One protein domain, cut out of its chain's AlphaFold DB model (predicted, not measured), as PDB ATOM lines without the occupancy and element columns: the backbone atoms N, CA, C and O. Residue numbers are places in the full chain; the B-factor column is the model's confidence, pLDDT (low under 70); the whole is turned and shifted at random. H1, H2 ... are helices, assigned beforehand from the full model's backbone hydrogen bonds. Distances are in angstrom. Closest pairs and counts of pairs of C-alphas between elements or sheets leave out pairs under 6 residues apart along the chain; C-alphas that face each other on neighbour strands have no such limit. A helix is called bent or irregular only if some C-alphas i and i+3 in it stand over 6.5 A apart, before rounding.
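What this domain is: This is residues 66 to 112 of the 112 residues of an uncharacterized protein of Variovorax sp. RO1 (UniProt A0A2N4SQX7). One long helix, H2, makes the length of the model, and a shorter helix, H1, meets it near its first residues to make an L, the two joined at the corner by a tight link. The long arm of the L sticks out with nothing beside it from residue 87 to 112, and the short arm is free at residues 66 to 72. The printed part has 47 residues with two named helices, H1 then H2, and no named strand; its class is all helix. It is extended, with a radius of gyration of the C-alphas of 16.7 A and spans of 50 by 19 by 13 A.

How they stand to each other: H2, residues 83 to 109, and H1, residues 67 to 78, are close but not clearly touching, with 2 pairs of C-alphas within 8 A. Their closest C-alphas are those of Trp 83 and Ile 73, 7.3 A apart. Their lines stand at 73 degrees, only just about perpendicular. Their centres are 23.9 A apart. In both helices every O i to N i+4 pair is within hydrogen-bond range.

Where its parts are: H2 has 27 residues and measures 39.6 A from C-alpha 83 at (94.524, 94.880, 15.670) to C-alpha 109 at (129.629, 89.366, 33.120). H1 has 12 residues and measures 16.5 A, beginning with C-alpha 67 at (87.750, 102.329, 27.983). Neither helix is bent.

The domain as a whole: The outline is a rod, and the two C-alphas farthest apart, those of Val 78 and Ala 112, are 50.8 A apart. The printed part has no cut and ends at residue 112, the chain's last residue. The link from H1 to H2, with 4 residues between them, is tight. The mean pLDDT of the printed part is 75.8, and residues 76 to 85 and 108 to 112 are under 70.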
ATOM      1  N   SER A  66      89.488  97.839  28.757       74.44
ATOM      2  CA  SER A  66      89.309  99.134  29.405       74.44
ATOM      3  C   SER A  66      88.846 100.179  28.382       74.44
ATOM      4  O   SER A  66      89.128 100.073  27.185       74.44
ATOM      5  N   ALA A  67      88.156 101.221  28.849       75.00
ATOM      6  CA  ALA A  67      87.750 102.329  27.983       75.00
ATOM      7  C   ALA A  67      88.961 102.984  27.287       75.00
ATOM      8  O   ALA A  67      88.857 103.428  26.142       75.00
ATOM      9  N   GLU A  68      90.118 102.992  27.956       76.62
ATOM     10  CA  GLU A  68      91.386 103.478  27.410       76.62
ATOM     11  C   GLU A  68      91.893 102.597  26.264       76.62
ATOM     12  O   GLU A  68      92.226 103.123  25.201       76.62
ATOM     13  N   ASP A  69      91.880 101.270  26.431       75.56
ATOM     14  CA  ASP A  69      92.285 100.324  25.383       75.56
ATOM     15  C   ASP A  69      91.399 100.455  24.145       75.56
ATOM     16  O   ASP A  69      91.883 100.446  23.013       75.56
ATOM     17  N   VAL A  70      90.090 100.620  24.339       78.69
ATOM     18  CA  VAL A  70      89.166 100.787  23.216       78.69
ATOM     19  C   VAL A  70      89.394 102.123  22.515       78.69
ATOM     20  O   VAL A  70      89.436 102.170  21.286       78.69
ATOM     21  N   ALA A  71      89.612 103.204  23.266       79.44
ATOM     22  CA  ALA A  71      89.952 104.499  22.686       79.44
ATOM     23  C   ALA A  71      91.278 104.451  21.903       79.44
ATOM     24  O   ALA A  71      91.383 105.070  20.840       79.44
ATOM     25  N   ALA A  72      92.271 103.704  22.392       76.06
ATOM     26  CA  ALA A  72      93.534 103.478  21.696       76.06
ATOM     27  C   ALA A  72      93.326 102.691  20.391       76.06
ATOM     28  O   ALA A  72      93.777 103.140  19.339       76.06
ATOM     29  N   ILE A  73      92.557 101.597  20.425       74.62
ATOM     30  CA  ILE A  73      92.224 100.806  19.229       74.62
ATOM     31  C   ILE A  73      91.490 101.660  18.194       74.62
ATOM     32  O   ILE A  73      91.847 101.627  17.020       74.62
ATOM     33  N   HIS A  74      90.497 102.460  18.595       75.50
ATOM     34  CA  HIS A  74      89.793 103.341  17.658       75.50
ATOM     35  C   HIS A  74      90.735 104.358  17.010       75.50
ATOM     36  O   HIS A  74      90.661 104.571  15.801       75.50
ATOM     37  N   LYS A  75      91.645 104.961  17.785       75.44
ATOM     38  CA  LYS A  75      92.652 105.887  17.251       75.44
ATOM     39  C   LYS A  75      93.606 105.199  16.276       75.44
ATOM     40  O   LYS A  75      93.951 105.803  15.265       75.44
ATOM     41  N   ASP A  76      94.007 103.966  16.558       67.25
ATOM     42  CA  ASP A  76      94.902 103.202  15.688       67.25
ATOM     43  C   ASP A  76      94.204 102.734  14.409       67.25
ATOM     44  O   ASP A  76      94.761 102.900  13.326       67.25
ATOM     45  N   VAL A  77      92.962 102.248  14.487       68.88
ATOM     46  CA  VAL A  77      92.173 101.847  13.309       68.88
ATOM     47  C   VAL A  77      91.899 103.042  12.395       68.88
ATOM     48  O   VAL A  77      92.048 102.922  11.182       68.88
ATOM     49  N   VAL A  78      91.581 104.216  12.955       63.03
ATOM     50  CA  VAL A  78      91.426 105.467  12.183       63.03
ATOM     51  C   VAL A  78      92.730 105.866  11.477       63.03
ATOM     52  O   VAL A  78      92.690 106.460  10.403       63.03
ATOM     53  N   LYS A  79      93.889 105.499  12.033       63.59
ATOM     54  CA  LYS A  79      95.210 105.682  11.409       63.59
ATOM     55  C   LYS A  79      95.619 104.529  10.476       63.59
ATOM     56  O   LYS A  79      96.715 104.571   9.924       63.59
ATOM     57  N   GLY A  80      94.771 103.512  10.292       57.78
ATOM     58  CA  GLY A  80      95.026 102.353   9.428       57.78
ATOM     59  C   GLY A  80      95.747 101.173  10.098       57.78
ATOM     60  O   GLY A  80      96.150 100.235   9.412       57.78
ATOM     61  N   GLY A  81      95.918 101.181  11.420       59.91
ATOM     62  CA  GLY A  81      96.514 100.081  12.177       59.91
ATOM     63  C   GLY A  81      95.517  98.945  12.412       59.91
ATOM     64  O   GLY A  81      94.502  99.128  13.081       59.91
ATOM     65  N   SER A  82      95.792  97.747  11.890       69.56
ATOM     66  CA  SER A  82      94.995  96.562  12.230       69.56
ATOM     67  C   SER A  82      95.321  96.075  13.649       69.56
ATOM     68  O   SER A  82      96.472  96.115  14.085       69.56
ATOM     69  N   TRP A  83      94.328  95.532  14.362       67.31
ATOM     70  CA  TRP A  83      94.524  94.880  15.670       67.31
ATOM     71  C   TRP A  83      95.629  93.809  15.640       67.31
ATOM     72  O   TRP A  83      96.387  93.633  16.598       67.31
ATOM     73  N   HIS A  84      95.769  93.123  14.505       66.38
ATOM     74  CA  HIS A  84      96.835  92.154  14.292       66.38
ATOM     75  C   HIS A  84      98.220  92.805  14.241       66.38
ATOM     76  O   HIS A  84      99.152  92.237  14.803       66.38
ATOM     77  N   ALA A  85      98.364  93.996  13.656       69.19
ATOM     78  CA  ALA A  85      99.628  94.728  13.667       69.19
ATOM     79  C   ALA A  85     100.043  95.114  15.096       69.19
ATOM     80  O   ALA A  85     101.195  94.905  15.473       69.19
ATOM     81  N   PHE A  86      99.096  95.563  15.926       70.94
ATOM     82  CA  PHE A  86      99.356  95.871  17.336       70.94
ATOM     83  C   PHE A  86      99.757  94.625  18.149       70.94
ATOM     84  O   PHE A  86     100.727  94.652  18.907       70.94
ATOM     85  N   GLN A  87      99.067  93.496  17.951       77.19
ATOM     86  CA  GLN A  87      99.420  92.213  18.579       77.19
ATOM     87  C   GLN A  87     100.822  91.724  18.179       77.19
ATOM     88  O   GLN A  87     101.559  91.218  19.028       77.19
ATOM     89  N   GLN A  88     101.202  91.869  16.906       77.88
ATOM     90  CA  GLN A  88     102.538  91.497  16.436       77.88
ATOM     91  C   GLN A  88     103.612  92.429  17.001       77.88
ATOM     92  O   GLN A  88     104.622  91.941  17.506       77.88
ATOM     93  N   TRP A  89     103.359  93.740  17.020       81.38
ATOM     94  CA  TRP A  89     104.253  94.714  17.644       81.38
ATOM     95  C   TRP A  89     104.482  94.401  19.126       81.38
ATOM     96  O   TRP A  89     105.624  94.297  19.563       81.38
ATOM     97  N   LYS A  90     103.414  94.131  19.891       84.88
ATOM     98  CA  LYS A  90     103.513  93.801  21.322       84.88
ATOM     99  C   LYS A  90     104.367  92.552  21.578       84.88
ATOM    100  O   LYS A  90     105.138  92.515  22.536       84.88
ATOM    101  N   LYS A  91     104.257  91.526  20.725       89.31
ATOM    102  CA  LYS A  91     105.106  90.322  20.806       89.31
ATOM    103  C   LYS A  91     106.569  90.622  20.474       89.31
ATOM    104  O   LYS A  91     107.458  90.059  21.111       89.31
ATOM    105  N   GLN A  92     106.816  91.481  19.488       86.62
ATOM    106  CA  GLN A  92     108.164  91.880  19.089       86.62
ATOM    107  C   GLN A  92     108.843  92.739  20.165       86.62
ATOM    108  O   GLN A  92     109.980  92.444  20.520       86.62
ATOM    109  N   ASP A  93     108.137  93.707  20.753       91.06
ATOM    110  CA  ASP A  93     108.638  94.557  21.846       91.06
ATOM    111  C   ASP A  93     109.053  93.731  23.074       91.06
ATOM    112  O   ASP A  93     110.145  93.902  23.617       91.06
ATOM    113  N   ALA A  94     108.235  92.746  23.460       91.25
ATOM    114  CA  ALA A  94     108.567  91.833  24.552       91.25
ATOM    115  C   ALA A  94     109.847  91.021  24.274       91.25
ATOM    116  O   ALA A  94     110.648  90.785  25.179       91.25
ATOM    117  N   ARG A  95     110.061  90.609  23.017       90.25
ATOM    118  CA  ARG A  95     111.253  89.852  22.621       90.25
ATOM    119  C   ARG A  95     112.501  90.725  22.560       90.25
ATOM    120  O   ARG A  95     113.563  90.262  22.962       90.25
ATOM    121  N   ILE A  96     112.369  91.974  22.115       92.81
ATOM    122  CA  ILE A  96     113.459  92.958  22.134       92.81
ATOM    123  C   ILE A  96     113.913  93.200  23.575       92.81
ATOM    124  O   ILE A  96     115.092  93.036  23.861       92.81
ATOM    125  N   LYS A  97     112.987  93.460  24.505       91.25
ATOM    126  CA  LYS A  97     113.326  93.681  25.922       91.25
ATOM    127  C   LYS A  97     114.012  92.485  26.580       91.25
ATOM    128  O   LYS A  97     114.945  92.668  27.358       91.25
ATOM    129  N   ALA A  98     113.576  91.264  26.269       91.38
ATOM    130  CA  ALA A  98     114.223  90.054  26.776       91.38
ATOM    131  C   ALA A  98     115.670  89.929  26.266       91.38
ATOM    132  O   ALA A  98     116.586  89.690  27.050       91.38
ATOM    133  N   LEU A  99     115.885  90.169  24.971       90.56
ATOM    134  CA  LEU A  99     117.214  90.149  24.358       90.56
ATOM    135  C   LEU A  99     118.118  91.275  24.878       90.56
ATOM    136  O   LEU A  99     119.309  91.062  25.092       90.56
ATOM    137  N   GLU A 100     117.572  92.468  25.110       89.69
ATOM    138  CA  GLU A 100     118.304  93.586  25.710       89.69
ATOM    139  C   GLU A 100     118.746  93.269  27.144       89.69
ATOM    140  O   GLU A 100     119.884  93.567  27.510       89.69
ATOM    141  N   ALA A 101     117.894  92.608  27.934       88.44
ATOM    142  CA  ALA A 101     118.244  92.150  29.275       88.44
ATOM    143  C   ALA A 101     119.350  91.076  29.253       88.44
ATOM    144  O   ALA A 101     120.292  91.150  30.042       88.44
ATOM    145  N   GLU A 102     119.290  90.119  28.321       86.69
ATOM    146  CA  GLU A 102     120.342  89.108  28.134       86.69
ATOM    147  C   GLU A 102     121.674  89.734  27.696       86.69
ATOM    148  O   GLU A 102     122.733  89.401  28.233       86.69
ATOM    149  N   LEU A 103     121.637  90.691  26.765       87.62
ATOM    150  CA  LEU A 103     122.821  91.435  26.335       87.62
ATOM    151  C   LEU A 103     123.416  92.272  27.470       87.62
ATOM    152  O   LEU A 103     124.641  92.354  27.584       87.62
ATOM    153  N   ALA A 104     122.582  92.883  28.313       83.50
ATOM    154  CA  ALA A 104     123.035  93.616  29.491       83.50
ATOM    155  C   ALA A 104     123.700  92.681  30.516       83.50
ATOM    156  O   ALA A 104     124.777  93.002  31.018       83.50
ATOM    157  N   ALA A 105     123.125  91.501  30.764       81.19
ATOM    158  CA  ALA A 105     123.703  90.492  31.653       81.19
ATOM    159  C   ALA A 105     125.049  89.956  31.130       81.19
ATOM    160  O   ALA A 105     126.017  89.858  31.884       81.19
ATOM    161  N   LEU A 106     125.149  89.682  29.825       78.88
ATOM    162  CA  LEU A 106     126.387  89.227  29.183       78.88
ATOM    163  C   LEU A 106     127.473  90.309  29.155       78.88
ATOM    164  O   LEU A 106     128.648  90.001  29.343       78.88
ATOM    165  N   LYS A 107     127.105  91.578  28.939       74.38
ATOM    166  CA  LYS A 107     128.051  92.703  29.028       74.38
ATOM    167  C   LYS A 107     128.518  92.943  30.464       74.38
ATOM    168  O   LYS A 107     129.696  93.225  30.655       74.38
ATOM    169  N   GLY A 108     127.644  92.780  31.457       64.25
ATOM    170  CA  GLY A 108     128.008  92.854  32.875       64.25
ATOM    171  C   GLY A 108     128.968  91.741  33.306       64.25
ATOM    172  O   GLY A 108     129.934  92.007  34.011       64.25
ATOM    173  N   ALA A 109     128.770  90.514  32.813       57.66
ATOM    174  CA  ALA A 109     129.629  89.366  33.120       57.66
ATOM    175  C   ALA A 109     131.012  89.407  32.442       57.66
ATOM    176  O   ALA A 109     131.917  88.693  32.856       57.66
ATOM    177  N   LYS A 110     131.195  90.223  31.395       54.03
ATOM    178  CA  LYS A 110     132.473  90.356  30.670       54.03
ATOM    179  C   LYS A 110     133.411  91.416  31.272       54.03
ATOM    180  O   LYS A 110     134.527  91.583  30.782       54.03
ATOM    181  N   HIS A 111     132.946  92.145  32.289       49.03
ATOM    182  CA  HIS A 111     133.675  93.217  32.976       49.03
ATOM    183  C   HIS A 111     133.846  92.976  34.490       49.03
ATOM    184  O   HIS A 111     134.306  93.881  35.187       49.03
ATOM    185  N   ALA A 112     133.493  91.783  34.980       47.31
ATOM    186  CA  ALA A 112     133.803  91.286  36.322       47.31
ATOM    187  C   ALA A 112     134.948  90.267  36.240       47.31
ATOM    188  O   ALA A 112     135.755  90.226  37.192       47.31
TER     189      ALA A 112